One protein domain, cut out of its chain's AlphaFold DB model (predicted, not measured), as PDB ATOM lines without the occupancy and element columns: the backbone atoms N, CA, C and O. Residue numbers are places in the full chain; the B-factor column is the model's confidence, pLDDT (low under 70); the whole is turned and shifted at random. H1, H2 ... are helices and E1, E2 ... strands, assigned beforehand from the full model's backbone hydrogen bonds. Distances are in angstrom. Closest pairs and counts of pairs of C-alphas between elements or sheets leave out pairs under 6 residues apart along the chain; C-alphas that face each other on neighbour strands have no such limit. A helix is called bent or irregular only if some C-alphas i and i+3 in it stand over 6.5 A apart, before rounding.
ATOM      1  N   THR A  38      49.896 -45.128  46.199       67.88
ATOM      2  CA  THR A  38      49.641 -44.130  47.245       67.88
ATOM      3  C   THR A  38      48.715 -43.005  46.791       67.88
ATOM      4  O   THR A  38      47.922 -42.510  47.593       67.88
ATOM      5  N   GLU A  39      48.804 -42.604  45.526       69.06
ATOM      6  CA  GLU A  39      47.980 -41.547  44.942       69.06
ATOM      7  C   GLU A  39      46.551 -42.051  44.717       69.06
ATOM      8  O   GLU A  39      45.607 -41.410  45.172       69.06
ATOM      9  N   GLU A  40      46.389 -43.278  44.209       77.31
ATOM     10  CA  GLU A  40      45.080 -43.941  44.115       77.31
ATOM     11  C   GLU A  40      44.403 -44.085  45.489       77.31
ATOM     12  O   GLU A  40      43.190 -43.936  45.635       77.31
ATOM     13  N   ALA A  41      45.166 -44.396  46.543       78.81
ATOM     14  CA  ALA A  41      44.628 -44.472  47.901       78.81
ATOM     15  C   ALA A  41      44.216 -43.091  48.446       78.81
ATOM     16  O   ALA A  41      43.208 -42.978  49.152       78.81
ATOM     17  N   ALA A  42      44.980 -42.040  48.138       83.44
ATOM     18  CA  ALA A  42      44.645 -40.670  48.514       83.44
ATOM     19  C   ALA A  42      43.381 -40.184  47.793       83.44
ATOM     20  O   ALA A  42      42.504 -39.592  48.428       83.44
ATOM     21  N   GLU A  43      43.252 -40.503  46.510       84.38
ATOM     22  CA  GLU A  43      42.090 -40.184  45.694       84.38
ATOM     23  C   GLU A  43      40.826 -40.884  46.195       84.38
ATOM     24  O   GLU A  43      39.804 -40.232  46.393       84.38
ATOM     25  N   ARG A  44      40.907 -42.174  46.534       85.62
ATOM     26  CA  ARG A  44      39.788 -42.911  47.146       85.62
ATOM     27  C   ARG A  44      39.338 -42.298  48.473       85.62
ATOM     28  O   ARG A  44      38.141 -42.121  48.718       85.62
ATOM     29  N   ARG A  45      40.286 -41.897  49.331       86.81
ATOM     30  CA  ARG A  45      39.974 -41.174  50.582       86.81
ATOM     31  C   ARG A  45      39.349 -39.805  50.320       86.81
ATOM     32  O   ARG A  45      38.455 -39.396  51.056       86.81
ATOM     33  N   ALA A  46      39.819 -39.086  49.303       87.38
ATOM     34  CA  ALA A  46      39.230 -37.814  48.903       87.38
ATOM     35  C   ALA A  46      37.806 -38.010  48.367       87.38
ATOM     36  O   ALA A  46      36.900 -37.307  48.804       87.38
ATOM     37  N   GLY A  47      37.594 -39.025  47.530       84.81
ATOM     38  CA  GLY A  47      36.291 -39.440  47.024       84.81
ATOM     39  C   GLY A  47      35.302 -39.759  48.141       84.81
ATOM     40  O   GLY A  47      34.177 -39.267  48.107       84.81
ATOM     41  N   ALA A  48      35.727 -40.472  49.189       86.94
ATOM     42  CA  ALA A  48      34.878 -40.768  50.348       86.94
ATOM     43  C   ALA A  48      34.322 -39.505  51.036       86.94
ATOM     44  O   ALA A  48      33.197 -39.527  51.529       86.94
ATOM     45  N   ARG A  49      35.073 -38.394  51.039       89.50
ATOM     46  CA  ARG A  49      34.617 -37.108  51.599       89.50
ATOM     47  C   ARG A  49      33.571 -36.402  50.737       89.50
ATOM     48  O   ARG A  49      32.902 -35.505  51.231       89.50
ATOM     49  N   THR A  50      33.440 -36.792  49.470       86.69
ATOM     50  CA  THR A  50      32.432 -36.243  48.547       86.69
ATOM     51  C   THR A  50      31.092 -36.969  48.626       86.69
ATOM     52  O   THR A  50      30.131 -36.523  48.011       86.69
ATOM     53  N   LEU A  51      31.021 -38.101  49.334       91.50
ATOM     54  CA  LEU A  51      29.809 -38.909  49.387       91.50
ATOM     55  C   LEU A  51      28.827 -38.393  50.444       91.50
ATOM     56  O   LEU A  51      29.250 -37.992  51.533       91.50
ATOM     57  N   PRO A  52      27.512 -38.463  50.170       88.56
ATOM     58  CA  PRO A  52      26.503 -38.101  51.151       88.56
ATOM     59  C   PRO A  52      26.529 -39.054  52.355       88.56
ATOM     60  O   PRO A  52      26.858 -40.239  52.253       88.56
ATOM     61  N   GLY A  53      26.148 -38.538  53.524       89.75
ATOM     62  CA  GLY A  53      25.887 -39.369  54.697       89.75
ATOM     63  C   GLY A  53      24.613 -40.202  54.517       89.75
ATOM     64  O   GLY A  53      23.669 -39.765  53.865       89.75
ATOM     65  N   ASN A  54      24.563 -41.388  55.129       91.12
ATOM     66  CA  ASN A  54      23.330 -42.174  55.166       91.12
ATOM     67  C   ASN A  54      22.422 -41.718  56.312       91.12
ATOM     68  O   ASN A  54      22.859 -41.569  57.455       91.12
ATOM     69  N   THR A  55      21.126 -41.658  56.038       94.75
ATOM     70  CA  THR A  55      20.084 -41.758  57.064       94.75
ATOM     71  C   THR A  55      20.045 -43.173  57.672       94.75
ATOM     72  O   THR A  55      20.526 -44.132  57.054       94.75
ATOM     73  N   PRO A  56      19.417 -43.373  58.849       95.19
ATOM     74  CA  PRO A  56      19.228 -44.711  59.415       95.19
ATOM     75  C   PRO A  56      18.528 -45.693  58.461       95.19
ATOM     76  O   PRO A  56      18.913 -46.858  58.384       95.19
ATOM     77  N   ALA A  57      17.551 -45.215  57.682       93.94
ATOM     78  CA  ALA A  57      16.853 -46.025  56.684       93.94
ATOM     79  C   ALA A  57      17.785 -46.465  55.541       93.94
ATOM     80  O   ALA A  57      17.771 -47.627  55.143       93.94
ATOM     81  N   GLN A  58      18.651 -45.572  55.054       95.50
ATOM     82  CA  GLN A  58      19.641 -45.911  54.026       95.50
ATOM     83  C   GLN A  58      20.704 -46.886  54.548       95.50
ATOM     84  O   GLN A  58      21.094 -47.805  53.833       95.50
ATOM     85  N   LEU A  59      21.123 -46.768  55.816       94.69
ATOM     86  CA  LEU A  59      22.002 -47.766  56.442       94.69
ATOM     87  C   LEU A  59      21.352 -49.151  56.511       94.69
ATOM     88  O   LEU A  59      22.051 -50.153  56.362       94.69
ATOM     89  N   ALA A  60      20.042 -49.223  56.752       94.19
ATOM     90  CA  ALA A  60      19.319 -50.491  56.733       94.19
ATOM     91  C   ALA A  60      19.311 -51.108  55.325       94.19
ATOM     92  O   ALA A  60      19.537 -52.309  55.194       94.19
ATOM     93  N   VAL A  61      19.146 -50.291  54.277       95.81
ATOM     94  CA  VAL A  61      19.242 -50.741  52.877       95.81
ATOM     95  C   VAL A  61      20.638 -51.281  52.562       95.81
ATOM     96  O   VAL A  61      20.745 -52.393  52.055       95.81
ATOM     97  N   VAL A  62      21.704 -50.553  52.921       96.12
ATOM     98  CA  VAL A  62      23.092 -51.016  52.722       96.12
ATOM     99  C   VAL A  62      23.299 -52.387  53.368       96.12
ATOM    100  O   VAL A  62      23.758 -53.310  52.705       96.12
ATOM    101  N   ARG A  63      22.898 -52.553  54.636       93.69
ATOM    102  CA  ARG A  63      23.050 -53.827  55.359       93.69
ATOM    103  C   ARG A  63      22.218 -54.961  54.768       93.69
ATOM    104  O   ARG A  63      22.663 -56.101  54.789       93.69
ATOM    105  N   ALA A  64      21.026 -54.668  54.251       93.50
ATOM    106  CA  ALA A  64      20.207 -55.675  53.585       93.50
ATOM    107  C   ALA A  64      20.867 -56.157  52.282       93.50
ATOM    108  O   ALA A  64      20.867 -57.350  51.995       93.50
ATOM    109  N   CYS A  65      21.453 -55.232  51.522       95.19
ATOM    110  CA  CYS A  65      22.088 -55.482  50.229       95.19
ATOM    111  C   CYS A  65      23.527 -56.010  50.306       95.19
ATOM    112  O   CYS A  65      24.112 -56.346  49.277       95.19
ATOM    113  N   MET A  66      24.149 -56.005  51.484       93.81
ATOM    114  CA  MET A  66      25.558 -56.350  51.654       93.81
ATOM    115  C   MET A  66      25.728 -57.229  52.888       93.81
ATOM    116  O   MET A  66      25.844 -56.750  54.019       93.81
ATOM    117  N   VAL A  67      25.742 -58.541  52.659       92.56
ATOM    118  CA  VAL A  67      25.990 -59.533  53.708       92.56
ATOM    119  C   VAL A  67      27.501 -59.708  53.878       92.56
ATOM    120  O   VAL A  67      28.147 -60.503  53.191       92.56
ATOM    121  N   GLY A  68      28.056 -58.931  54.809       92.06
ATOM    122  CA  GLY A  68      29.496 -58.833  55.056       92.06
ATOM    123  C   GLY A  68      30.198 -57.839  54.130       92.06
ATOM    124  O   GLY A  68      29.563 -57.169  53.313       92.06
ATOM    125  N   ASP A  69      31.518 -57.736  54.277       94.88
ATOM    126  CA  ASP A  69      32.332 -56.880  53.416       94.88
ATOM    127  C   ASP A  69      32.347 -57.417  51.973       94.88
ATOM    128  O   ASP A  69      32.458 -58.636  51.769       94.88
ATOM    129  N   PRO A  70      32.208 -56.538  50.965       95.19
ATOM    130  CA  PRO A  70      32.205 -56.946  49.571       95.19
ATOM    131  C   PRO A  70      33.605 -57.342  49.105       95.19
ATOM    132  O   PRO A  70      34.618 -56.861  49.615       95.19
ATOM    133  N   LEU A  71      33.661 -58.162  48.058       95.12
ATOM    134  CA  LEU A  71      34.905 -58.403  47.340       95.12
ATOM    135  C   LEU A  71      35.142 -57.257  46.346       95.12
ATOM    136  O   LEU A  71      34.383 -57.087  45.394       95.12
ATOM    137  N   VAL A  72      36.191 -56.463  46.560       95.31
ATOM    138  CA  VAL A  72      36.578 -55.390  45.634       95.31
ATOM    139  C   VAL A  72      37.806 -55.837  44.859       95.31
ATOM    140  O   VAL A  72      38.883 -55.962  45.439       95.31
ATOM    141  N   MET A  73      37.654 -56.078  43.559       93.06
ATOM    142  CA  MET A  73      38.754 -56.499  42.688       93.06
ATOM    143  C   MET A  73      39.055 -55.418  41.661       93.06
ATOM    144  O   MET A  73      38.141 -54.880  41.042       93.06
ATOM    145  N   ALA A  74      40.336 -55.114  41.482       90.31
ATOM    146  CA  ALA A  74      40.814 -54.195  40.458       90.31
ATOM    147  C   ALA A  74      41.932 -54.856  39.642       90.31
ATOM    148  O   ALA A  74      42.640 -55.713  40.182       90.31
ATOM    149  N   PRO A  75      42.113 -54.474  38.366       88.25
ATOM    150  CA  PRO A  75      43.259 -54.919  37.585       88.25
ATOM    151  C   PRO A  75      44.577 -54.528  38.266       88.25
ATOM    152  O   PRO A  75      44.660 -53.486  38.923       88.25
ATOM    153  N   ILE A  76      45.607 -55.359  38.124       87.44
ATOM    154  CA  ILE A  76      46.940 -55.030  38.632       87.44
ATOM    155  C   ILE A  76      47.561 -53.961  37.713       87.44
ATOM    156  O   ILE A  76      47.503 -54.102  36.488       87.44
ATOM    157  N   PRO A  77      48.172 -52.887  38.253       81.12
ATOM    158  CA  PRO A  77      48.877 -51.909  37.431       81.12
ATOM    159  C   PRO A  77      49.954 -52.575  36.566       81.12
ATOM    160  O   PRO A  77      50.835 -53.264  37.076       81.12
ATOM    161  N   GLY A  78      49.875 -52.376  35.249       84.88
ATOM    162  CA  GLY A  78      50.779 -53.006  34.279       84.88
ATOM    163  C   GLY A  78      50.428 -54.451  33.898       84.88
ATOM    164  O   GLY A  78      51.051 -54.987  32.986       84.88
ATOM    165  N   ASP A  79      49.416 -55.057  34.525       87.75
ATOM    166  CA  ASP A  79      48.921 -56.396  34.204       87.75
ATOM    167  C   ASP A  79      47.386 -56.450  34.320       87.75
ATOM    168  O   ASP A  79      46.834 -56.901  35.327       87.75
ATOM    169  N   PRO A  80      46.663 -55.965  33.293       84.69
ATOM    170  CA  PRO A  80      45.214 -55.832  33.357       84.69
ATOM    171  C   PRO A  80      44.462 -57.170  33.303       84.69
ATOM    172  O   PRO A  80      43.258 -57.202  33.557       84.69
ATOM    173  N   VAL A  81      45.144 -58.264  32.945       89.94
ATOM    174  CA  VAL A  81      44.553 -59.611  32.881       89.94
ATOM    175  C   VAL A  81      44.438 -60.204  34.283       89.94
ATOM    176  O   VAL A  81      43.479 -60.919  34.578       89.94
ATOM    177  N   ASN A  82      45.386 -59.874  35.159       90.31
ATOM    178  CA  ASN A  82      45.369 -60.298  36.547       90.31
ATOM    179  C   ASN A  82      44.688 -59.259  37.443       90.31
ATOM    180  O   ASN A  82      44.785 -58.048  37.249       90.31
ATOM    181  N   GLN A  83      43.974 -59.749  38.455       92.25
ATOM    182  CA  GLN A  83      43.232 -58.913  39.394       92.25
ATOM    183  C   GLN A  83      43.801 -59.041  40.802       92.25
ATOM    184  O   GLN A  83      44.184 -60.124  41.242       92.25
ATOM    185  N   GLN A  84      43.789 -57.933  41.534       92.50
ATOM    186  CA  GLN A  84      44.116 -57.880  42.952       92.50
ATOM    187  C   GLN A  84      42.884 -57.513  43.773       92.50
ATOM    188  O   GLN A  84      42.038 -56.725  43.347       92.50
ATOM    189  N   THR A  85      42.801 -58.067  44.980       92.62
ATOM    190  CA  THR A  85      41.799 -57.633  45.956       92.62
ATOM    191  C   THR A  85      42.248 -56.316  46.575       92.62
ATOM    192  O   THR A  85      43.319 -56.238  47.178       92.62
ATOM    193  N   LEU A  86      41.421 -55.285  46.450       91.31
ATOM    194  CA  LEU A  86      41.630 -54.028  47.149       91.31
ATOM    195  C   LEU A  86      41.222 -54.183  48.614       91.31
ATOM    196  O   LEU A  86      40.185 -54.761  48.933       91.31
ATOM    197  N   THR A  87      42.030 -53.620  49.507       90.00
ATOM    198  CA  THR A  87      41.761 -53.577  50.948       90.00
ATOM    199  C   THR A  87      41.927 -52.154  51.482       90.00
ATOM    200  O   THR A  87      42.570 -51.305  50.854       90.00
ATOM    201  N   GLY A  88      41.335 -51.879  52.646       88.38
ATOM    202  CA  GLY A  88      41.458 -50.605  53.356       88.38
ATOM    203  C   GLY A  88      40.194 -49.739  53.282       88.38
ATOM    204  O   GLY A  88      39.094 -50.258  53.106       88.38
ATOM    205  N   PRO A  89      40.313 -48.409  53.454       89.06
ATOM    206  CA  PRO A  89      39.153 -47.523  53.447       89.06
ATOM    207  C   PRO A  89      38.313 -47.661  52.173       89.06
ATOM    208  O   PRO A  89      38.842 -47.687  51.059       89.06
ATOM    209  N   GLY A  90      36.995 -47.729  52.332       90.62
ATOM    210  CA  GLY A  90      36.054 -47.906  51.232       90.62
ATOM    211  C   GLY A  90      35.831 -49.361  50.816       90.62
ATOM    212  O   GLY A  90      35.043 -49.590  49.901       90.62
ATOM    213  N   THR A  91      36.483 -50.343  51.446       93.88
ATOM    214  CA  THR A  91      36.262 -51.769  51.139       93.88
ATOM    215  C   THR A  91      35.417 -52.486  52.186       93.88
ATOM    216  O   THR A  91      35.115 -53.657  51.990       93.88
ATOM    217  N   SER A  92      35.015 -51.818  53.274       94.75
ATOM    218  CA  SER A  92      34.077 -52.385  54.250       94.75
ATOM    219  C   SER A  92      32.646 -51.939  53.978       94.75
ATOM    220  O   SER A  92      32.415 -50.813  53.535       94.75
ATOM    221  N   VAL A  93      31.664 -52.781  54.311       94.81
ATOM    222  CA  VAL A  93      30.231 -52.451  54.216       94.81
ATOM    223  C   VAL A  93      29.865 -51.159  54.960       94.81
ATOM    224  O   VAL A  93      28.985 -50.420  54.519       94.81
ATOM    225  N   SER A  94      30.564 -50.829  56.053       94.31
ATOM    226  CA  SER A  94      30.331 -49.590  56.809       94.31
ATOM    227  C   SER A  94      30.677 -48.319  56.029       94.31
ATOM    228  O   SER A  94      30.203 -47.235  56.375       94.31
ATOM    229  N   ASP A  95      31.479 -48.433  54.972       95.50
ATOM    230  CA  ASP A  95      31.892 -47.309  54.133       95.50
ATOM    231  C   ASP A  95      30.909 -47.030  52.991       95.50
ATOM    232  O   ASP A  95      30.984 -45.971  52.366       95.50
ATOM    233  N   PHE A  96      29.968 -47.942  52.729       97.12
ATOM    234  CA  PHE A  96      29.003 -47.795  51.644       97.12
ATOM    235  C   PHE A  96      27.835 -46.882  52.033       97.12
ATOM    236  O   PHE A  96      27.371 -46.829  53.179       97.12
ATOM    237  N   ARG A  97      27.365 -46.124  51.047       97.19
ATOM    238  CA  ARG A  97      26.271 -45.154  51.119       97.19
ATOM    239  C   ARG A  97      25.257 -45.449  50.030       97.19
ATOM    240  O   ARG A  97      25.640 -45.926  48.968       97.19
ATOM    241  N   VAL A  98      23.986 -45.147  50.276       97.81
ATOM    242  CA  VAL A  98      22.987 -45.091  49.202       97.81
ATOM    243  C   VAL A  98      23.234 -43.809  48.415       97.81
ATOM    244  O   VAL A  98      23.078 -42.717  48.955       97.81
ATOM    245  N   LEU A  99      23.651 -43.949  47.158       97.94
ATOM    246  CA  LEU A  99      24.012 -42.828  46.290       97.94
ATOM    247  C   LEU A  99      22.852 -42.392  45.405       97.94
ATOM    248  O   LEU A  99      22.646 -41.201  45.212       97.94
ATOM    249  N   ALA A 100      22.088 -43.349  44.886       97.88
ATOM    250  CA  ALA A 100      20.903 -43.089  44.081       97.88
ATOM    251  C   ALA A 100      19.940 -44.276  44.146       97.88
ATOM    252  O   ALA A 100      20.338 -45.416  44.396       97.88
ATOM    253  N   GLU A 101      18.670 -44.006  43.879       97.62
ATOM    254  CA  GLU A 101      17.633 -45.019  43.717       97.62
ATOM    255  C   GLU A 101      16.947 -44.802  42.374       97.62
ATOM    256  O   GLU A 101      16.741 -43.662  41.969       97.62
ATOM    257  N   SER A 102      16.570 -45.873  41.688       97.56
ATOM    258  CA  SER A 102      15.718 -45.756  40.512       97.56
ATOM    259  C   SER A 102      14.262 -45.492  40.892       97.56
ATOM    260  O   SER A 102      13.846 -45.656  42.046       97.56
ATOM    261  N   VAL A 103      13.458 -45.104  39.900       95.56
ATOM    262  CA  VAL A 103      12.002 -45.027  40.058       95.56
ATOM    263  C   VAL A 103      11.464 -46.397  40.476       95.56
ATOM    264  O   VAL A 103      11.799 -47.427  39.886       95.56
ATOM    265  N   ARG A 104      10.612 -46.404  41.504       94.56
ATOM    266  CA  ARG A 104       9.932 -47.615  41.961       94.56
ATOM    267  C   ARG A 104       8.828 -48.000  40.980       94.56
ATOM    268  O   ARG A 104       7.956 -47.189  40.685       94.56
ATOM    269  N   ASP A 105       8.812 -49.259  40.561       91.00
ATOM    270  CA  ASP A 105       7.762 -49.836  39.726       91.00
ATOM    271  C   ASP A 105       7.137 -51.093  40.362       91.00
ATOM    272  O   ASP A 105       7.368 -51.431  41.528       91.00
ATOM    273  N   SER A 106       6.309 -51.798  39.587       87.81
ATOM    274  CA  SER A 106       5.629 -53.024  40.030       87.81
ATOM    275  C   SER A 106       6.572 -54.187  40.374       87.81
ATOM    276  O   SER A 106       6.138 -55.154  41.001       87.81
ATOM    277  N   ARG A 107       7.847 -54.115  39.982       88.62
ATOM    278  CA  ARG A 107       8.884 -55.109  40.286       88.62
ATOM    279  C   ARG A 107       9.808 -54.670  41.415       88.62
ATOM    280  O   ARG A 107      10.521 -55.512  41.941       88.62
ATOM    281  N   GLY A 108       9.746 -53.404  41.822       92.56
ATOM    282  CA  GLY A 108      10.536 -52.853  42.914       92.56
ATOM    283  C   GLY A 108      11.404 -51.693  42.446       92.56
ATOM    284  O   GLY A 108      10.908 -50.804  41.757       92.56
ATOM    285  N   ARG A 109      12.668 -51.652  42.865       95.50
ATOM    286  CA  ARG A 109      13.621 -50.589  42.507       95.50
ATOM    287  C   ARG A 109      15.056 -51.103  42.554       95.50
ATOM    288  O   ARG A 109      15.336 -52.081  43.239       95.50
ATOM    289  N   THR A 110      15.963 -50.375  41.921       97.12
ATOM    290  CA  THR A 110      17.405 -50.636  41.967       97.12
ATOM    291  C   THR A 110      18.094 -49.489  42.686       97.12
ATOM    292  O   THR A 110      17.758 -48.323  42.486       97.12
ATOM    293  N   VAL A 111      19.037 -49.823  43.558       97.75
ATOM    294  CA  VAL A 111      19.759 -48.872  44.402       97.75
ATOM    295  C   VAL A 111      21.239 -48.923  44.054       97.75
ATOM    296  O   VAL A 111      21.822 -50.005  44.029       97.75
ATOM    297  N   LEU A 112      21.850 -47.761  43.825       98.31
ATOM    298  CA  LEU A 112      23.298 -47.614  43.717       98.31
ATOM    299  C   LEU A 112      23.883 -47.391  45.108       98.31
ATOM    300  O   LEU A 112      23.588 -46.397  45.773       98.31
ATOM    301  N   LEU A 113      24.729 -48.321  45.527       98.00
ATOM    302  CA  LEU A 113      25.506 -48.263  46.751       98.00
ATOM    303  C   LEU A 113      26.945 -47.919  46.393       98.00
ATOM    304  O   LEU A 113      27.490 -48.504  45.463       98.00
ATOM    305  N   GLY A 114      27.599 -47.035  47.138       97.50
ATOM    306  CA  GLY A 114      29.010 -46.762  46.884       97.50
ATOM    307  C   GLY A 114      29.778 -46.209  48.067       97.50
ATOM    308  O   GLY A 114      29.211 -45.664  49.010       97.50
ATOM    309  N   SER A 115      31.087 -46.391  47.997       97.00
ATOM    310  CA  SER A 115      32.102 -45.915  48.928       97.00
ATOM    311  C   SER A 115      33.133 -45.074  48.168       97.00
ATOM    312  O   SER A 115      33.046 -44.911  46.952       97.00
ATOM    313  N   GLY A 116      34.154 -44.562  48.860       94.56
ATOM    314  CA  GLY A 116      35.278 -43.888  48.197       94.56
ATOM    315  C   GLY A 116      36.044 -44.763  47.193       94.56
ATOM    316  O   GLY A 116      36.752 -44.231  46.345       94.56
ATOM    317  N   THR A 117      35.902 -46.089  47.283       94.75
ATOM    318  CA  THR A 117      36.711 -47.064  46.537       94.75
ATOM    319  C   THR A 117      35.906 -47.812  45.482       94.75
ATOM    320  O   THR A 117      36.424 -48.066  44.397       94.75
ATOM    321  N   ALA A 118      34.661 -48.174  45.784       96.44
ATOM    322  CA  ALA A 118      33.877 -49.064  44.941       96.44
ATOM    323  C   ALA A 118      32.382 -48.761  45.016       96.44
ATOM    324  O   ALA A 118      31.915 -48.060  45.913       96.44
ATOM    325  N   PHE A 119      31.626 -49.336  44.092       97.56
ATOM    326  CA  PHE A 119      30.178 -49.264  44.043       97.56
ATOM    327  C   PHE A 119      29.557 -50.618  43.712       97.56
ATOM    328  O   PHE A 119      30.211 -51.550  43.248       97.56
ATOM    329  N   ARG A 120      28.263 -50.737  43.980       96.38
ATOM    330  CA  ARG A 120      27.462 -51.923  43.718       96.38
ATOM    331  C   ARG A 120      26.022 -51.512  43.466       96.38
ATOM    332  O   ARG A 120      25.528 -50.578  44.092       96.38
ATOM    333  N   LEU A 121      25.334 -52.237  42.596       96.94
ATOM    334  CA  LEU A 121      23.888 -52.128  42.456       96.94
ATOM    335  C   LEU A 121      23.204 -53.235  43.248       96.94
ATOM    336  O   LEU A 121      23.725 -54.342  43.342       96.94
ATOM    337  N   CYS A 122      22.059 -52.905  43.833       96.12
ATOM    338  CA  CYS A 122      21.226 -53.833  44.580       96.12
ATOM    339  C   CYS A 122      19.779 -53.709  44.114       96.12
ATOM    340  O   CYS A 122      19.211 -52.611  44.123       96.12
ATOM    341  N   MET A 123      19.179 -54.828  43.735       95.00
ATOM    342  CA  MET A 123      17.805 -54.908  43.269       95.00
ATOM    343  C   MET A 123      16.902 -55.264  44.442       95.00
ATOM    344  O   MET A 123      17.054 -56.306  45.078       95.00
ATOM    345  N   LEU A 124      15.940 -54.394  44.727       94.06
ATOM    346  CA  LEU A 124      14.968 -54.555  45.799       94.06
ATOM    347  C   LEU A 124      13.590 -54.833  45.211       94.06
ATOM    348  O   LEU A 124      13.171 -54.146  44.281       94.06
ATOM    349  N   ASP A 125      12.853 -55.772  45.798       91.44
ATOM    350  CA  ASP A 125      11.449 -55.991  45.462       91.44
ATOM    351  C   ASP A 125      10.551 -54.847  45.971       91.44
ATOM    352  O   ASP A 125      10.986 -53.872  46.597       91.44
ATOM    353  N   ARG A 126       9.241 -54.973  45.739       88.75
ATOM    354  CA  ARG A 126       8.241 -54.001  46.212       88.75
ATOM    355  C   ARG A 126       8.225 -53.824  47.735       88.75
ATOM    356  O   ARG A 126       7.897 -52.734  48.206       88.75
ATOM    357  N   SER A 127       8.569 -54.866  48.490       88.62
ATOM    358  CA  SER A 127       8.656 -54.835  49.953       88.62
ATOM    359  C   SER A 127       9.986 -54.268  50.465       88.62
ATOM    360  O   SER A 127      10.133 -54.036  51.661       88.62
ATOM    361  N   GLY A 128      10.937 -53.991  49.565       90.75
ATOM    362  CA  GLY A 128      12.271 -53.510  49.904       90.75
ATOM    363  C   GLY A 128      13.256 -54.627  50.254       90.75
ATOM    364  O   GLY A 128      14.307 -54.332  50.819       90.75
ATOM    365  N   ARG A 129      12.940 -55.892  49.947       92.81
ATOM    366  CA  ARG A 129      13.853 -57.021  50.166       92.81
ATOM    367  C   ARG A 129      14.747 -57.223  48.943       92.81
ATOM    368  O   ARG A 129      14.231 -57.207  47.826       92.81
ATOM    369  N   PRO A 130      16.058 -57.450  49.120       93.44
ATOM    370  CA  PRO A 130      16.936 -57.686  47.986       93.44
ATOM    371  C   PRO A 130      16.702 -59.037  47.306       93.44
ATOM    372  O   PRO A 130      16.216 -59.994  47.931       93.44
ATOM    373  N   THR A 131      17.118 -59.146  46.044       90.38
ATOM    374  CA  THR A 131      17.178 -60.435  45.338       90.38
ATOM    375  C   THR A 131      18.053 -61.452  46.095       90.38
ATOM    376  O   THR A 131      18.879 -61.075  46.935       90.38
ATOM    377  N   PRO A 132      17.898 -62.763  45.836       89.06
ATOM    378  CA  PRO A 132      18.767 -63.782  46.424       89.06
ATOM    379  C   PRO A 132      20.250 -63.574  46.094       89.06
ATOM    380  O   PRO A 132      21.096 -63.760  46.966       89.06
ATOM    381  N   SER A 133      20.570 -63.133  44.872       87.19
ATOM    382  CA  SER A 133      21.942 -62.794  44.467       87.19
ATOM    383  C   SER A 133      22.493 -61.602  45.244       87.19
ATOM    384  O   SER A 133      23.648 -61.621  45.665       87.19
ATOM    385  N   ASP A 134      21.670 -60.588  45.512       90.75
ATOM    386  CA  ASP A 134      22.103 -59.427  46.294       90.75
ATOM    387  C   ASP A 134      22.346 -59.759  47.766       90.75
ATOM    388  O   ASP A 134      23.228 -59.163  48.385       90.75
ATOM    389  N   ARG A 135      21.624 -60.751  48.303       89.38
ATOM    390  CA  ARG A 135      21.791 -61.271  49.670       89.38
ATOM    391  C   ARG A 135      22.912 -62.296  49.828       89.38
ATOM    392  O   ARG A 135      23.186 -62.711  50.954       89.38
ATOM    393  N   ALA A 136      23.550 -62.734  48.748       89.62
ATOM    394  CA  ALA A 136      24.659 -63.666  48.867       89.62
ATOM    395  C   ALA A 136      25.841 -63.010  49.622       89.62
ATOM    396  O   ALA A 136      26.085 -61.808  49.482       89.62
ATOM    397  N   PRO A 137      26.579 -63.769  50.448       89.56
ATOM    398  CA  PRO A 137      27.712 -63.227  51.186       89.56
ATOM    399  C   PRO A 137      28.868 -62.858  50.251       89.56
ATOM    400  O   PRO A 137      29.068 -63.507  49.224       89.56
ATOM    401  N   ARG A 138      29.661 -61.851  50.645       86.25
ATOM    402  CA  ARG A 138      30.907 -61.434  49.957       86.25
ATOM    403  C   ARG A 138      30.744 -61.146  48.464       86.25
ATOM    404  O   ARG A 138      31.634 -61.413  47.659       86.25
ATOM    405  N   GLN A 139      29.592 -60.615  48.089       91.81
ATOM    406  CA  GLN A 139      29.347 -60.230  46.713       91.81
ATOM    407  C   GLN A 139      30.282 -59.111  46.255       91.81
ATOM    408  O   GLN A 139      30.745 -58.294  47.055       91.81
ATOM    409  N   SER A 140      30.540 -59.075  44.952       93.62
ATOM    410  CA  SER A 140      31.491 -58.133  44.381       93.62
ATOM    411  C   SER A 140      30.958 -56.700  44.372       93.62
ATOM    412  O   SER A 140      29.785 -56.456  44.076       93.62
ATOM    413  N   ALA A 141      31.850 -55.749  44.639       96.25
ATOM    414  CA  ALA A 141      31.659 -54.335  44.345       96.25
ATOM    415  C   ALA A 141      32.719 -53.895  43.327       96.25
ATOM    416  O   ALA A 141      33.889 -54.266  43.427       96.25
ATOM    417  N   GLN A 142      32.295 -53.131  42.326       95.25
ATOM    418  CA  GLN A 142      33.143 -52.678  41.231       95.25
ATOM    419  C   GLN A 142      33.927 -51.437  41.669       95.25
ATOM    420  O   GLN A 142      33.325 -50.517  42.224       95.25
ATOM    421  N   PRO A 143      35.251 -51.377  41.455       94.31
ATOM    422  CA  PRO A 143      35.994 -50.147  41.677       94.31
ATOM    423  C   PRO A 143      35.488 -49.055  40.727       94.31
ATOM    424  O   PRO A 143      35.054 -49.338  39.608       94.31
ATOM    425  N   TRP A 144      35.550 -47.801  41.164       94.00
ATOM    426  CA  TRP A 144      35.224 -46.678  40.286       94.00
ATOM    427  C   TRP A 144      36.221 -46.604  39.124       94.00
ATOM    428  O   TRP A 144      37.419 -46.476  39.356       94.00
ATOM    429  N   GLY A 145      35.728 -46.645  37.882       90.25
ATOM    430  CA  GLY A 145      36.574 -46.462  36.695       90.25
ATOM    431  C   GLY A 145      37.024 -45.012  36.495       90.25
ATOM    432  O   GLY A 145      38.097 -44.763  35.960       90.25
ATOM    433  N   VAL A 146      36.218 -44.056  36.968       91.50
ATOM    434  CA  VAL A 146      36.566 -42.633  37.021       91.50
ATOM    435  C   VAL A 146      36.461 -42.165  38.472       91.50
ATOM    436  O   VAL A 146      35.409 -42.367  39.086       91.50
ATOM    437  N   PRO A 147      37.484 -41.512  39.035       91.81
ATOM    438  CA  PRO A 147      37.459 -41.057  40.416       91.81
ATOM    439  C   PRO A 147      36.246 -40.209  40.805       91.81
ATOM    440  O   PRO A 147      35.711 -39.426  40.019       91.81
ATOM    441  N   LEU A 148      35.817 -40.331  42.063       93.12
ATOM    442  CA  LEU A 148      34.706 -39.547  42.615       93.12
ATOM    443  C   LEU A 148      35.046 -38.058  42.772       93.12
ATOM    444  O   LEU A 148      34.153 -37.223  42.815       93.12
ATOM    445  N   THR A 149      36.316 -37.695  42.866       91.31
ATOM    446  CA  THR A 149      36.780 -36.300  42.937       91.31
ATOM    447  C   THR A 149      36.514 -35.525  41.647       91.31
ATOM    448  O   THR A 149      36.369 -34.305  41.688       91.31
ATOM    449  N   ILE A 150      36.393 -36.223  40.515       90.81
ATOM    450  CA  ILE A 150      36.108 -35.620  39.217       90.81
ATOM    451  C   ILE A 150      34.631 -35.221  39.155       90.81
ATOM    452  O   ILE A 150      33.726 -36.033  39.382       90.81
ATOM    453  N   VAL A 151      34.388 -33.945  38.856       90.62
ATOM    454  CA  VAL A 151      33.051 -33.413  38.577       90.62
ATOM    455  C   VAL A 151      32.758 -33.630  37.091       90.62
ATOM    456  O   VAL A 151      33.493 -33.085  36.268       90.62
ATOM    457  N   PRO A 152      31.715 -34.395  36.729       91.12
ATOM    458  CA  PRO A 152      31.436 -34.684  35.328       91.12
ATOM    459  C   PRO A 152      31.014 -33.429  34.554       91.12
ATOM    460  O   PRO A 152      30.092 -32.716  34.958       91.12
ATOM    461  N   ASP A 153      31.653 -33.180  33.414       90.50
ATOM    462  CA  ASP A 153      31.218 -32.208  32.402       90.50
ATOM    463  C   ASP A 153      30.315 -32.840  31.325       90.50
ATOM    464  O   ASP A 153      29.651 -32.122  30.578       90.50
ATOM    465  N   HIS A 154      30.223 -34.172  31.313       93.75
ATOM    466  CA  HIS A 154      29.304 -35.009  30.542       93.75
ATOM    467  C   HIS A 154      28.685 -36.097  31.440       93.75
ATOM    468  O   HIS A 154      29.004 -36.198  32.623       93.75
ATOM    469  N   VAL A 155      27.766 -36.905  30.904       96.25
ATOM    470  CA  VAL A 155      27.221 -38.063  31.634       96.25
ATOM    471  C   VAL A 155      28.290 -39.151  31.709       96.25
ATOM    472  O   VAL A 155      28.742 -39.626  30.670       96.25
ATOM    473  N   ILE A 156      28.656 -39.573  32.918       96.31
ATOM    474  CA  ILE A 156      29.519 -40.740  33.135       96.31
ATOM    475  C   ILE A 156      28.629 -41.943  33.416       96.31
ATOM    476  O   ILE A 156      27.836 -41.924  34.357       96.31
ATOM    477  N   TYR A 157      28.781 -42.996  32.618       95.44
ATOM    478  CA  TYR A 157      28.154 -44.289  32.866       95.44
ATOM    479  C   TYR A 157      29.107 -45.154  33.682       95.44
ATOM    480  O   TYR A 157      30.061 -45.714  33.148       95.44
ATOM    481  N   ASP A 158      28.859 -45.243  34.986       96.12
ATOM    482  CA  ASP A 158      29.660 -46.084  35.878       96.12
ATOM    483  C   ASP A 158      29.302 -47.565  35.703       96.12
ATOM    484  O   ASP A 158      30.151 -48.437  35.878       96.12
ATOM    485  N   HIS A 159      28.053 -47.859  35.330       94.88
ATOM    486  CA  HIS A 159      27.593 -49.221  35.109       94.88
ATOM    487  C   HIS A 159      26.422 -49.287  34.132       94.88
ATOM    488  O   HIS A 159      25.460 -48.528  34.250       94.88
ATOM    489  N   THR A 160      26.459 -50.286  33.257       92.62
ATOM    490  CA  THR A 160      25.324 -50.722  32.440       92.62
ATOM    491  C   THR A 160      25.170 -52.219  32.628       92.62
ATOM    492  O   THR A 160      26.150 -52.959  32.555       92.62
ATOM    493  N   GLY A 161      23.949 -52.670  32.877       90.56
ATOM    494  CA  GLY A 161      23.693 -54.080  33.105       90.56
ATOM    495  C   GLY A 161      22.216 -54.411  33.065       90.56
ATOM    496  O   GLY A 161      21.370 -53.584  32.728       90.56
ATOM    497  N   GLY A 162      21.924 -55.658  33.397       87.38
ATOM    498  CA  GLY A 162      20.575 -56.181  33.442       87.38
ATOM    499  C   GLY A 162      20.578 -57.698  33.488       87.38
ATOM    500  O   GLY A 162      21.635 -58.332  33.480       87.38
ATOM    501  N   GLY A 163      19.387 -58.273  33.546       85.81
ATOM    502  CA  GLY A 163      19.200 -59.713  33.602       85.81
ATOM    503  C   GLY A 163      17.833 -60.100  34.139       85.81
ATOM    504  O   GLY A 163      16.941 -59.265  34.309       85.81
ATOM    505  N   ASP A 164      17.683 -61.391  34.414       84.94
ATOM    506  CA  ASP A 164      16.452 -61.941  34.961       84.94
ATOM    507  C   ASP A 164      16.240 -61.488  36.409       84.94
ATOM    508  O   ASP A 164      17.096 -61.642  37.281       84.94
ATOM    509  N   LEU A 165      15.042 -60.980  36.682       83.44
ATOM    510  CA  LEU A 165      14.585 -60.649  38.021       83.44
ATOM    511  C   LEU A 165      13.860 -61.834  38.643       83.44
ATOM    512  O   LEU A 165      12.753 -62.208  38.232       83.44
ATOM    513  N   ARG A 166      14.463 -62.360  39.710       82.50
ATOM    514  CA  ARG A 166      13.874 -63.385  40.565       82.50
ATOM    515  C   ARG A 166      13.963 -62.967  42.029       82.50
ATOM    516  O   ARG A 166      15.048 -62.750  42.560       82.50
ATOM    517  N   PHE A 167      12.809 -62.900  42.680       80.56
ATOM    518  CA  PHE A 167      12.687 -62.665  44.117       80.56
ATOM    519  C   PHE A 167      12.136 -63.917  44.808       80.56
ATOM    520  O   PHE A 167      11.530 -64.767  44.159       80.56
ATOM    521  N   ASP A 168      12.347 -64.021  46.124       75.75
ATOM    522  CA  ASP A 168      11.872 -65.163  46.927       75.75
ATOM    523  C   ASP A 168      10.362 -65.126  47.204       75.75
ATOM    524  O   ASP A 168       9.794 -66.121  47.648       75.75
ATOM    525  N   ASP A 169       9.705 -63.984  46.979       69.88
ATOM    526  CA  ASP A 169       8.259 -63.848  47.150       69.88
ATOM    527  C   ASP A 169       7.519 -64.754  46.142       69.88
ATOM    528  O   ASP A 169       7.675 -64.552  44.935       69.88
ATOM    529  N   PRO A 170       6.673 -65.707  46.586       60.09
ATOM    530  CA  PRO A 170       5.861 -66.539  45.695       60.09
ATOM    531  C   PRO A 170       4.943 -65.729  44.765       60.09
ATOM    532  O   PRO A 170       4.559 -66.212  43.701       60.09
ATOM    533  N   GLY A 171       4.590 -64.495  45.148       63.56
ATOM    534  CA  GLY A 171       3.837 -63.555  44.315       63.56
ATOM    535  C   GLY A 171       4.682 -62.818  43.267       63.56
ATOM    536  O   GLY A 171       4.128 -62.136  42.395       63.56
ATOM    537  N   SER A 172       6.010 -62.939  43.320       65.06
ATOM    538  CA  SER A 172       6.917 -62.333  42.352       65.06
ATOM    539  C   SER A 172       6.936 -63.139  41.058       65.06
ATOM    540  O   SER A 172       7.563 -64.191  40.952       65.06
ATOM    541  N   LYS A 173       6.289 -62.606  40.021       68.38
ATOM    542  CA  LYS A 173       6.385 -63.152  38.661       68.38
ATOM    543  C   LYS A 173       7.831 -63.069  38.166       68.38
ATOM    544  O   LYS A 173       8.502 -62.073  38.427       68.38
ATOM    545  N   THR A 174       8.291 -64.035  37.373       79.06
ATOM    546  CA  THR A 174       9.547 -63.891  36.615       79.06
ATOM    547  C   THR A 174       9.488 -62.628  35.753       79.06
ATOM    548  O   THR A 174       8.422 -62.231  35.255       79.06
ATOM    549  N   GLY A 175      10.610 -61.939  35.644       87.19
ATOM    550  CA  GLY A 175      10.740 -60.762  34.804       87.19
ATOM    551  C   GLY A 175      12.192 -60.503  34.487       87.19
ATOM    552  O   GLY A 175      13.053 -61.326  34.774       87.19
ATOM    553  N   TRP A 176      12.443 -59.325  33.955       89.50
ATOM    554  CA  TRP A 176      13.775 -58.857  33.620       89.50
ATOM    555  C   TRP A 176      13.932 -57.418  34.089       89.50
ATOM    556  O   TRP A 176      12.940 -56.695  34.247       89.50
ATOM    557  N   GLU A 177      15.175 -56.996  34.278       91.44
ATOM    558  CA  GLU A 177      15.522 -55.585  34.324       91.44
ATOM    559  C   GLU A 177      16.728 -55.240  33.473       91.44
ATOM    560  O   GLU A 177      17.566 -56.080  33.160       91.44
ATOM    561  N   LEU A 178      16.785 -53.959  33.141       92.75
ATOM    562  CA  LEU A 178      17.923 -53.274  32.571       92.75
ATOM    563  C   LEU A 178      18.158 -52.017  33.383       92.75
ATOM    564  O   LEU A 178      17.204 -51.350  33.801       92.75
ATOM    565  N   HIS A 179      19.415 -51.648  33.553       94.50
ATOM    566  CA  HIS A 179      19.755 -50.436  34.266       94.50
ATOM    567  C   HIS A 179      21.029 -49.791  33.750       94.50
ATOM    568  O   HIS A 179      21.943 -50.436  33.236       94.50
ATOM    569  N   VAL A 180      21.080 -48.484  33.966       96.19
ATOM    570  CA  VAL A 180      22.264 -47.655  33.810       96.19
ATOM    571  C   VAL A 180      22.419 -46.861  35.092       96.19
ATOM    572  O   VAL A 180      21.500 -46.155  35.505       96.19
ATOM    573  N   ALA A 181      23.576 -46.977  35.726       97.75
ATOM    574  CA  ALA A 181      23.941 -46.170  36.874       97.75
ATOM    575  C   ALA A 181      25.140 -45.304  36.520       97.75
ATOM    576  O   ALA A 181      26.033 -45.717  35.776       97.75
ATOM    577  N   GLY A 182      25.154 -44.088  37.041       97.56
ATOM    578  CA  GLY A 182      26.179 -43.146  36.647       97.56
ATOM    579  C   GLY A 182      26.150 -41.847  37.414       97.56
ATOM    580  O   GLY A 182      25.444 -41.690  38.418       97.56
ATOM    581  N   ARG A 183      26.926 -40.900  36.892       97.38
ATOM    582  CA  ARG A 183      27.102 -39.566  37.447       97.38
ATOM    583  C   ARG A 183      26.871 -38.481  36.406       97.38
ATOM    584  O   ARG A 183      27.125 -38.660  35.217       97.38
ATOM    585  N   VAL A 184      26.422 -37.332  36.888       97.06
ATOM    586  CA  VAL A 184      26.210 -36.101  36.118       97.06
ATOM    587  C   VAL A 184      26.814 -34.900  36.839       97.06
ATOM    588  O   VAL A 184      27.339 -35.025  37.944       97.06
ATOM    589  N   ALA A 185      26.753 -33.720  36.222       95.31
ATOM    590  CA  ALA A 185      27.071 -32.484  36.925       95.31
ATOM    591  C   ALA A 185      26.141 -32.303  38.150       95.31
ATOM    592  O   ALA A 185      24.963 -32.667  38.080       95.31
ATOM    593  N   PRO A 186      26.631 -31.738  39.266       94.19
ATOM    594  CA  PRO A 186      25.809 -31.493  40.448       94.19
ATOM    595  C   PRO A 186      24.721 -30.442  40.184       94.19
ATOM    596  O   PRO A 186      24.825 -29.618  39.272       94.19
ATOM    597  N   GLY A 187      23.692 -30.435  41.036       93.31
ATOM    598  CA  GLY A 187      22.643 -29.407  41.039       93.31
ATOM    599  C   GLY A 187      21.394 -29.746  40.223       93.31
ATOM    600  O   GLY A 187      20.510 -28.897  40.100       93.31
ATOM    601  N   GLY A 188      21.306 -30.966  39.689       95.81
ATOM    602  CA  GLY A 188      20.082 -31.518  39.117       95.81
ATOM    603  C   GLY A 188      19.385 -32.497  40.061       95.81
ATOM    604  O   GLY A 188      20.015 -33.133  40.897       95.81
ATOM    605  N   THR A 189      18.073 -32.627  39.904       97.62
ATOM    606  CA  THR A 189      17.201 -33.529  40.669       97.62
ATOM    607  C   THR A 189      16.584 -34.622  39.798       97.62
ATOM    608  O   THR A 189      16.023 -35.588  40.313       97.62
ATOM    609  N   ARG A 190      16.660 -34.479  38.470       98.06
ATOM    610  CA  ARG A 190      16.091 -35.417  37.495       98.06
ATOM    611  C   ARG A 190      16.891 -35.393  36.204       98.06
ATOM    612  O   ARG A 190      17.309 -34.327  35.759       98.06
ATOM    613  N   ILE A 191      17.068 -36.553  35.589       98.25
ATOM    614  CA  ILE A 191      17.736 -36.714  34.300       98.25
ATOM    615  C   ILE A 191      16.783 -37.395  33.320       98.25
ATOM    616  O   ILE A 191      16.100 -38.349  33.689       98.25
ATOM    617  N   THR A 192      16.724 -36.909  32.081       97.81
ATOM    618  CA  THR A 192      15.964 -37.545  30.997       97.81
ATOM    619  C   THR A 192      16.887 -37.910  29.856       97.81
ATOM    620  O   THR A 192      17.707 -37.089  29.455       97.81
ATOM    621  N   PHE A 193      16.679 -39.081  29.282       97.50
ATOM    622  CA  PHE A 193      17.296 -39.560  28.058       97.50
ATOM    623  C   PHE A 193      16.217 -39.551  26.989       97.50
ATOM    624  O   PHE A 193      15.168 -40.151  27.207       97.50
ATOM    625  N   THR A 194      16.444 -38.879  25.866       97.31
ATOM    626  CA  THR A 194      15.483 -38.807  24.760       97.31
ATOM    627  C   THR A 194      16.147 -39.289  23.480       97.31
ATOM    628  O   THR A 194      17.154 -38.722  23.056       97.31
ATOM    629  N   GLY A 195      15.596 -40.344  22.882       94.88
ATOM    630  CA  GLY A 195      16.051 -40.892  21.608       94.88
ATOM    631  C   GLY A 195      15.629 -40.031  20.421       94.88
ATOM    632  O   GLY A 195      14.744 -39.180  20.524       94.88
ATOM    633  N   SER A 196      16.240 -40.280  19.263       91.88
ATOM    634  CA  SER A 196      15.865 -39.625  18.000       91.88
ATOM    635  C   SER A 196      14.437 -39.947  17.544       91.88
ATOM    636  O   SER A 196      13.849 -39.182  16.785       91.88
ATOM    637  N   ASP A 197      13.869 -41.051  18.029       89.88
ATOM    638  CA  ASP A 197      12.479 -41.464  17.821       89.88
ATOM    639  C   ASP A 197      11.479 -40.760  18.763       89.88
ATOM    640  O   ASP A 197      10.280 -41.024  18.706       89.88
ATOM    641  N   GLY A 198      11.959 -39.867  19.634       91.62
ATOM    642  CA  GLY A 198      11.150 -39.118  20.594       91.62
ATOM    643  C   GLY A 198      10.793 -39.892  21.864       91.62
ATOM    644  O   GLY A 198      10.232 -39.293  22.785       91.62
ATOM    645  N   ARG A 199      11.135 -41.186  21.969       92.88
ATOM    646  CA  ARG A 199      10.953 -41.930  23.222       92.88
ATOM    647  C   ARG A 199      11.895 -41.389  24.281       92.88
ATOM    648  O   ARG A 199      13.047 -41.053  23.997       92.88
ATOM    649  N   SER A 200      11.406 -41.333  25.513       93.62
ATOM    650  CA  SER A 200      12.189 -40.864  26.643       93.62
ATOM    651  C   SER A 200      12.137 -41.816  27.825       93.62
ATOM    652  O   SER A 200      11.157 -42.524  28.060       93.62
ATOM    653  N   ALA A 201      13.230 -41.818  28.575       93.81
ATOM    654  CA  ALA A 201      13.358 -42.508  29.841       93.81
ATOM    655  C   ALA A 201      13.937 -41.530  30.864       93.81
ATOM    656  O   ALA A 201      14.740 -40.662  30.517       93.81
ATOM    657  N   GLU A 202      13.527 -41.636  32.122       95.81
ATOM    658  CA  GLU A 202      13.965 -40.703  33.154       95.81
ATOM    659  C   GLU A 202      14.338 -41.394  34.457       95.81
ATOM    660  O   GLU A 202      13.867 -42.489  34.770       95.81
ATOM    661  N   ALA A 203      15.204 -40.728  35.213       97.81
ATOM    662  CA  ALA A 203      15.632 -41.161  36.529       97.81
ATOM    663  C   ALA A 203      15.732 -39.962  37.479       97.81
ATOM    664  O   ALA A 203      16.079 -38.853  37.049       97.81
ATOM    665  N   PRO A 204      15.461 -40.156  38.779       98.00
ATOM    666  CA  PRO A 204      15.823 -39.166  39.777       98.00
ATOM    667  C   PRO A 204      17.350 -39.062  39.875       98.00
ATOM    668  O   PRO A 204      18.083 -40.035  39.672       98.00
ATOM    669  N   VAL A 205      17.819 -37.866  40.215       97.94
ATOM    670  CA  VAL A 205      19.226 -37.585  40.506       97.94
ATOM    671  C   VAL A 205      19.327 -37.217  41.977       97.94
ATOM    672  O   VAL A 205      18.610 -36.340  42.454       97.94
ATOM    673  N   THR A 206      20.202 -37.905  42.703       96.00
ATOM    674  CA  THR A 206      20.508 -37.608  44.106       96.00
ATOM    675  C   THR A 206      21.948 -37.132  44.191       96.00
ATOM    676  O   THR A 206      22.861 -37.875  43.830       96.00
ATOM    677  N   ASP A 207      22.141 -35.886  44.638       94.00
ATOM    678  CA  ASP A 207      23.413 -35.151  44.573       94.00
ATOM    679  C   ASP A 207      23.922 -35.013  43.125       94.00
ATOM    680  O   ASP A 207      23.648 -34.023  42.443       94.00
ATOM    681  N   ARG A 208      24.590 -36.050  42.626       95.62
ATOM    682  CA  ARG A 208      25.068 -36.165  41.244       95.62
ATOM    683  C   ARG A 208      24.958 -37.573  40.669       95.62
ATOM    684  O   ARG A 208      25.454 -37.813  39.574       95.62
ATOM    685  N   PHE A 209      24.360 -38.503  41.405       98.00
ATOM    686  CA  PHE A 209      24.237 -39.904  41.022       98.00
ATOM    687  C   PHE A 209      22.830 -40.196  40.518       98.00
ATOM    688  O   PHE A 209      21.856 -39.610  40.996       98.00
ATOM    689  N   PHE A 210      22.712 -41.138  39.590       98.31
ATOM    690  CA  PHE A 210      21.422 -41.605  39.093       98.31
ATOM    691  C   PHE A 210      21.427 -43.117  38.871       98.31
ATOM    692  O   PHE A 210      22.477 -43.726  38.655       98.31
ATOM    693  N   VAL A 211      20.229 -43.706  38.891       98.38
ATOM    694  CA  VAL A 211      19.973 -45.062  38.396       98.38
ATOM    695  C   VAL A 211      18.755 -45.008  37.486       98.38
ATOM    696  O   VAL A 211      17.623 -44.855  37.943       98.38
ATOM    697  N   LEU A 212      18.988 -45.142  36.186       97.25
ATOM    698  CA  LEU A 212      17.938 -45.380  35.211       97.25
ATOM    699  C   LEU A 212      17.647 -46.874  35.176       97.25
ATOM    700  O   LEU A 212      18.567 -47.673  35.048       97.25
ATOM    701  N   ARG A 213      16.375 -47.251  35.290       94.62
ATOM    702  CA  ARG A 213      15.945 -48.648  35.310       94.62
ATOM    703  C   ARG A 213      14.748 -48.854  34.395       94.62
ATOM    704  O   ARG A 213      13.817 -48.051  34.397       94.62
ATOM    705  N   ARG A 214      14.751 -49.972  33.680       91.94
ATOM    706  CA  ARG A 214      13.606 -50.529  32.959       91.94
ATOM    707  C   ARG A 214      13.359 -51.933  33.477       91.94
ATOM    708  O   ARG A 214      14.304 -52.654  33.776       91.94
ATOM    709  N   SER A 215      12.097 -52.322  33.595       90.75
ATOM    710  CA  SER A 215      11.750 -53.691  33.956       90.75
ATOM    711  C   SER A 215      10.488 -54.145  33.236       90.75
ATOM    712  O   SER A 215       9.643 -53.333  32.850       90.75
ATOM    713  N   GLY A 216      10.363 -55.455  33.052       88.06
ATOM    714  CA  GLY A 216       9.224 -56.060  32.376       88.06
ATOM    715  C   GLY A 216       8.926 -57.470  32.867       88.06
ATOM    716  O   GLY A 216       9.631 -58.038  33.703       88.06
ATOM    717  N   GLY A 217       7.814 -58.028  32.387       84.94
ATOM    718  CA  GLY A 217       7.443 -59.418  32.648       84.94
ATOM    719  C   GLY A 217       7.941 -60.384  31.580       84.94
ATOM    720  O   GLY A 217       8.288 -59.972  30.478       84.94
ATOM    721  N   GLY A 218       7.912 -61.677  31.912       78.38
ATOM    722  CA  GLY A 218       8.311 -62.758  31.008       78.38
ATOM    723  C   GLY A 218       9.772 -63.172  31.174       78.38
ATOM    724  O   GLY A 218      10.491 -62.620  32.002       78.38
ATOM    725  N   THR A 219      10.182 -64.177  30.402       68.25
ATOM    726  CA  THR A 219      11.537 -64.763  30.399       68.25
ATOM    727  C   THR A 219      12.420 -64.217  29.272       68.25
ATOM    728  O   THR A 219      13.489 -64.752  29.012       68.25
ATOM    729  N   SER A 220      11.950 -63.203  28.546       69.38
ATOM    730  CA  SER A 220      12.629 -62.632  27.381       69.38
ATOM    731  C   SER A 220      12.584 -61.111  27.470       69.38
ATOM    732  O   SER A 220      11.669 -60.469  26.946       69.38
ATOM    733  N   GLY A 221      13.540 -60.553  28.208       72.44
ATOM    734  CA  GLY A 221      13.817 -59.122  28.210       72.44
ATOM    735  C   GLY A 221      14.718 -58.711  27.049       72.44
ATOM    736  O   GLY A 221      15.354 -59.569  26.433       72.44
ATOM    737  N   PRO A 222      14.808 -57.406  26.751       78.38
ATOM    738  CA  PRO A 222      15.895 -56.908  25.929       78.38
ATOM    739  C   PRO A 222      17.222 -57.207  26.646       78.38
ATOM    740  O   PRO A 222      17.301 -57.125  27.871       78.38
ATOM    741  N   LEU A 223      18.250 -57.592  25.892       76.31
ATOM    742  CA  LEU A 223      19.573 -57.886  26.439       76.31
ATOM    743  C   LEU A 223      20.459 -56.634  26.357       76.31
ATOM    744  O   LEU A 223      20.447 -55.975  25.316       76.31
ATOM    745  N   PRO A 224      21.233 -56.315  27.410       79.00
ATOM    746  CA  PRO A 224      22.244 -55.270  27.333       79.00
ATOM    747  C   PRO A 224      23.429 -55.726  26.464       79.00
ATOM    748  O   PRO A 224      23.650 -56.922  26.263       79.00
ATOM    749  N   GLY A 225      24.224 -54.772  25.980       78.50
ATOM    750  CA  GLY A 225      25.335 -54.995  25.050       78.50
ATOM    751  C   GLY A 225      24.918 -54.948  23.577       78.50
ATOM    752  O   GLY A 225      25.626 -55.480  22.723       78.50
ATOM    753  N   GLY A 226      23.754 -54.358  23.289       79.62
ATOM    754  CA  GLY A 226      23.197 -54.251  21.946       79.62
ATOM    755  C   GLY A 226      23.702 -53.034  21.167       79.62
ATOM    756  O   GLY A 226      24.774 -52.483  21.410       79.62
ATOM    757  N   GLN A 227      22.895 -52.597  20.200       88.62
ATOM    758  CA  GLN A 227      23.163 -51.377  19.447       88.62
ATOM    759  C   GLN A 227      23.122 -50.155  20.375       88.62
ATOM    760  O   GLN A 227      22.145 -49.939  21.095       88.62
ATOM    761  N   MET A 228      24.153 -49.317  20.288       92.31
ATOM    762  CA  MET A 228      24.168 -47.995  20.907       92.31
ATOM    763  C   MET A 228      23.372 -47.011  20.045       92.31
ATOM    764  O   MET A 228      23.565 -46.945  18.828       92.31
ATOM    765  N   VAL A 229      22.478 -46.241  20.665       92.88
ATOM    766  CA  VAL A 229      21.648 -45.237  19.982       92.88
ATOM    767  C   VAL A 229      21.948 -43.835  20.499       92.88
ATOM    768  O   VAL A 229      22.181 -43.666  21.699       92.88
ATOM    769  N   PRO A 230      21.953 -42.816  19.620       95.81
ATOM    770  CA  PRO A 230      22.140 -41.438  20.038       95.81
ATOM    771  C   PRO A 230      20.949 -40.968  20.875       95.81
ATOM    772  O   PRO A 230      19.790 -41.211  20.532       95.81
ATOM    773  N   VAL A 231      21.253 -40.262  21.957       96.88
ATOM    774  CA  VAL A 231      20.270 -39.669  22.862       96.88
ATOM    775  C   VAL A 231      20.676 -38.251  23.236       96.88
ATOM    776  O   VAL A 231      21.854 -37.950  23.454       96.88
ATOM    777  N   THR A 232      19.675 -37.387  23.364       97.88
ATOM    778  CA  THR A 232      19.810 -36.111  24.059       97.88
ATOM    779  C   THR A 232      19.512 -36.343  25.530       97.88
ATOM    780  O   THR A 232      18.427 -36.805  25.886       97.88
ATOM    781  N   VAL A 233      20.469 -36.013  26.390       97.62
ATOM    782  CA  VAL A 233      20.315 -36.120  27.837       97.62
ATOM    783  C   VAL A 233      20.148 -34.737  28.428       97.62
ATOM    784  O   VAL A 233      20.974 -33.858  28.206       97.62
ATOM    785  N   LYS A 234      19.091 -34.541  29.210       98.25
ATOM    786  CA  LYS A 234      18.827 -33.281  29.909       98.25
ATOM    787  C   LYS A 234      18.823 -33.516  31.406       98.25
ATOM    788  O   LYS A 234      18.134 -34.407  31.898       98.25
ATOM    789  N   LEU A 235      19.584 -32.696  32.117       98.31
ATOM    790  CA  LEU A 235      19.582 -32.620  33.569       98.31
ATOM    791  C   LEU A 235      18.697 -31.449  33.988       98.31
ATOM    792  O   LEU A 235      18.886 -30.325  33.517       98.31
ATOM    793  N   TYR A 236      17.761 -31.707  34.891       98.25
ATOM    794  CA  TYR A 236      16.783 -30.734  35.354       98.25
ATOM    795  C   TYR A 236      16.953 -30.432  36.833       98.25
ATOM    796  O   TYR A 236      17.279 -31.321  37.617       98.25
ATOM    797  N   ASN A 237      16.639 -29.198  37.210       97.44
ATOM    798  CA  ASN A 237      16.342 -28.800  38.579       97.44
ATOM    799  C   ASN A 237      14.935 -28.191  38.592       97.44
ATOM    800  O   ASN A 237      14.715 -27.111  38.034       97.44
ATOM    801  N   GLY A 238      13.970 -28.938  39.133       94.88
ATOM    802  CA  GLY A 238      12.551 -28.688  38.865       94.88
ATOM    803  C   GLY A 238      12.255 -28.803  37.365       94.88
ATOM    804  O   GLY A 238      12.618 -29.798  36.734       94.88
ATOM    805  N   ASP A 239      11.656 -27.763  36.787       95.69
ATOM    806  CA  ASP A 239      11.321 -27.710  35.354       95.69
ATOM    807  C   ASP A 239      12.426 -27.085  34.488       95.69
ATOM    808  O   ASP A 239      12.354 -27.090  33.259       95.69
ATOM    809  N   ARG A 240      13.487 -26.554  35.108       97.69
ATOM    810  CA  ARG A 240      14.582 -25.894  34.394       97.69
ATOM    811  C   ARG A 240      15.641 -26.904  33.968       97.69
ATOM    812  O   ARG A 240      16.215 -27.588  34.813       97.69
ATOM    813  N   VAL A 241      15.986 -26.910  32.680       97.88
ATOM    814  CA  VAL A 241      17.188 -27.594  32.177       97.88
ATOM    815  C   VAL A 241      18.426 -26.844  32.674       97.88
ATOM    816  O   VAL A 241      18.604 -25.660  32.382       97.88
ATOM    817  N   VAL A 242      19.274 -27.524  33.445       97.19
ATOM    818  CA  VAL A 242      20.538 -26.970  33.962       97.19
ATOM    819  C   VAL A 242      21.742 -27.402  33.129       97.19
ATOM    820  O   VAL A 242      22.723 -26.662  33.042       97.19
ATOM    821  N   LYS A 243      21.661 -28.571  32.485       97.31
ATOM    822  CA  LYS A 243      22.646 -29.079  31.526       97.31
ATOM    823  C   LYS A 243      21.960 -29.924  30.460       97.31
ATOM    824  O   LYS A 243      20.962 -30.590  30.733       97.31
ATOM    825  N   GLU A 244      22.537 -29.912  29.269       97.25
ATOM    826  CA  GLU A 244      22.148 -30.754  28.145       97.25
ATOM    827  C   GLU A 244      23.405 -31.399  27.558       97.25
ATOM    828  O   GLU A 244      24.452 -30.755  27.473       97.25
ATOM    829  N   TYR A 245      23.296 -32.672  27.191       94.50
ATOM    830  CA  TYR A 245      24.376 -33.488  26.658       94.50
ATOM    831  C   TYR A 245      23.885 -34.253  25.430       94.50
ATOM    832  O   TYR A 245      22.738 -34.697  25.386       94.50
ATOM    833  N   SER A 246      24.786 -34.491  24.485       94.62
ATOM    834  CA  SER A 246      24.585 -35.468  23.414       94.62
ATOM    835  C   SER A 246      25.488 -36.660  23.687       94.62
ATOM    836  O   SER A 246      26.692 -36.495  23.868       94.62
ATOM    837  N   THR A 247      24.913 -37.854  23.754       94.81
ATOM    838  CA  THR A 247      25.657 -39.085  24.049       94.81
ATOM    839  C   THR A 247      24.983 -40.278  23.379       94.81
ATOM    840  O   THR A 247      24.046 -40.118  22.595       94.81
ATOM    841  N   GLN A 248      25.474 -41.478  23.658       93.94
ATOM    842  CA  GLN A 248      24.843 -42.725  23.267       93.94
ATOM    843  C   GLN A 248      24.498 -43.547  24.506       93.94
ATOM    844  O   GLN A 248      25.152 -43.441  25.544       93.94
ATOM    845  N   VAL A 249      23.460 -44.364  24.391       92.50
ATOM    846  CA  VAL A 249      23.073 -45.352  25.403       92.50
ATOM    847  C   VAL A 249      22.665 -46.637  24.694       92.50
ATOM    848  O   VAL A 249      22.343 -46.618  23.505       92.50
ATOM    849  N   ASP A 250      22.690 -47.754  25.409       90.06
ATOM    850  CA  ASP A 250      22.181 -49.012  24.881       90.06
ATOM    851  C   ASP A 250      20.699 -48.860  24.495       90.06
ATOM    852  O   ASP A 250      19.871 -48.423  25.300       90.06
ATOM    853  N   SER A 251      20.357 -49.216  23.255       88.31
ATOM    854  CA  SER A 251      18.981 -49.188  22.742       88.31
ATOM    855  C   SER A 251      17.991 -49.952  23.619       88.31
ATOM    856  O   SER A 251      16.837 -49.536  23.732       88.31
ATOM    857  N   ALA A 252      18.442 -51.012  24.292       86.94
ATOM    858  CA  ALA A 252      17.661 -51.800  25.234       86.94
ATOM    859  C   ALA A 252      17.134 -50.954  26.408       86.94
ATOM    860  O   ALA A 252      16.030 -51.174  26.898       86.94
ATOM    861  N   VAL A 253      17.895 -49.944  26.838       86.62
ATOM    862  CA  VAL A 253      17.525 -49.036  27.936       86.62
ATOM    863  C   VAL A 253      16.469 -48.018  27.491       86.62
ATOM    864  O   VAL A 253      15.674 -47.549  28.307       86.62
ATOM    865  N   MET A 254      16.427 -47.712  26.192       89.50
ATOM    866  CA  MET A 254      15.430 -46.831  25.573       89.50
ATOM    867  C   MET A 254      14.157 -47.573  25.137       89.50
ATOM    868  O   MET A 254      13.229 -46.935  24.633       89.50
ATOM    869  N   ALA A 255      14.119 -48.904  25.301       78.44
ATOM    870  CA  ALA A 255      13.012 -49.772  24.906       78.44
ATOM    871  C   ALA A 255      11.742 -49.556  25.738       78.44
ATOM    872  O   ALA A 255      11.811 -49.531  26.994       78.44
TER     873      ALA A 255
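What this domain is: This is residues 38 to 255 of the 255 residues of an uncharacterized protein of Actinomadura bangladeshensis (UniProt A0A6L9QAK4). Two strongly twisted sheets lie partly face to face as a sandwich with crossed strands: E3, E4 and E5 of a six-strand sheet cover part of a seven-strand sheet that curls like part of a barrel and folds back on itself. H2 packs across the six-strand sheet's other face, the hairpin E1 and E2 lies far out at one edge, and the short H3 packs on the curled sheet. The printed part has 218 residues, class mixed, with H1, H2, strands E1 to E13, then H3. The sheets' orders are E2 E1 E6 E5 E4 E3, mixed, and E7 E8 E11 E10 E9 E12 E13, antiparallel. The whole is compact, with a radius of gyration of the C-alphas of 17.1 A and spans of 47 by 44 by 38 A.

How they stand to each other: H1, residues 38 to 49, only grazes the six-strand sheet with its residues 44 to 48. H2, residues 56 to 65, is on one face of that sheet, two layers, at a height over the sheet of 7.6 A. E1, residues 71 to 76, and E2, residues 79 to 85, are a hairpin, with N 74 and O 84 within hydrogen-bond range at 3.0 A. E3, residues 97 to 101, E4, residues 109 to 114, E5, residues 118 to 124, and E6, residues 140 to 143, are a meander, each strand the antiparallel neighbour of the one before; N 99 and O 112 are 2.8 A apart, N 122 and O 111 2.9 A, N 142 and O 119 2.8 A. E1 and E6 are parallel, with N 141 and O 71 at 3.0 A. H2 runs across the strands, at 82 degrees to E4 on the local plane; its closest C-alphas to E3 are Gln 58 and Val 98, 5.9 A. E7, residues 156 to 165, and E8, residues 175 to 183, are a hairpin, with N 161 and O 179 at 3.0 A. E9, residues 190 to 195, E10, residues 200 to 206, and E11, residues 209 to 217, are a second meander; E8 to E11 are a Greek key, its first strand the antiparallel neighbour of its fourth, with N 178 and O 214 at 2.9 A. E12, residues 228 to 237, makes another with E9 to E11, and a hairpin with E13, residues 240 to 250, with N 233 and O 245 at 2.8 A. In this folded sheet, bent back into two leaves, E7, E8 and E11 face E9, E12 and E13, with E10 as the hinge. H3, residues 251 to 254, is on it; its closest C-alphas to E8 are Val 253 and Leu 178, 6.3 A. In the sandwich, two sheets face to face, the strands of one stand at 65 degrees to those of the other; the closest C-alphas of E3 and E11 are Ala 100 and Phe 210, 5.2 A. Every O i to N i+4 pair is within hydrogen-bond range in H2, 7 of 8 in H1; H3 is too short for one.

Where its parts are: H1 begins at C-alpha 38 (49.641, -44.130, 47.245) and is 17.1 A long. E12 is 27.2 A long, E11 27.1 A, E8 26.9 A. E13, 26.1 A, bends by 70 degrees at residue 247. H3 ends at C-alpha 254 (15.430, -46.831, 25.573).

The domain as a whole: The C-alphas of Thr 38 and Gly 171 are farthest apart, 49.8 A. The printed part has no cut. The long links are E2 to E3, E5 to E6 and E6 to E7. Mean pLDDT of the printed part is 91.0; residues 38 to 39, 169 to 173 and 219 to 220 are under 70.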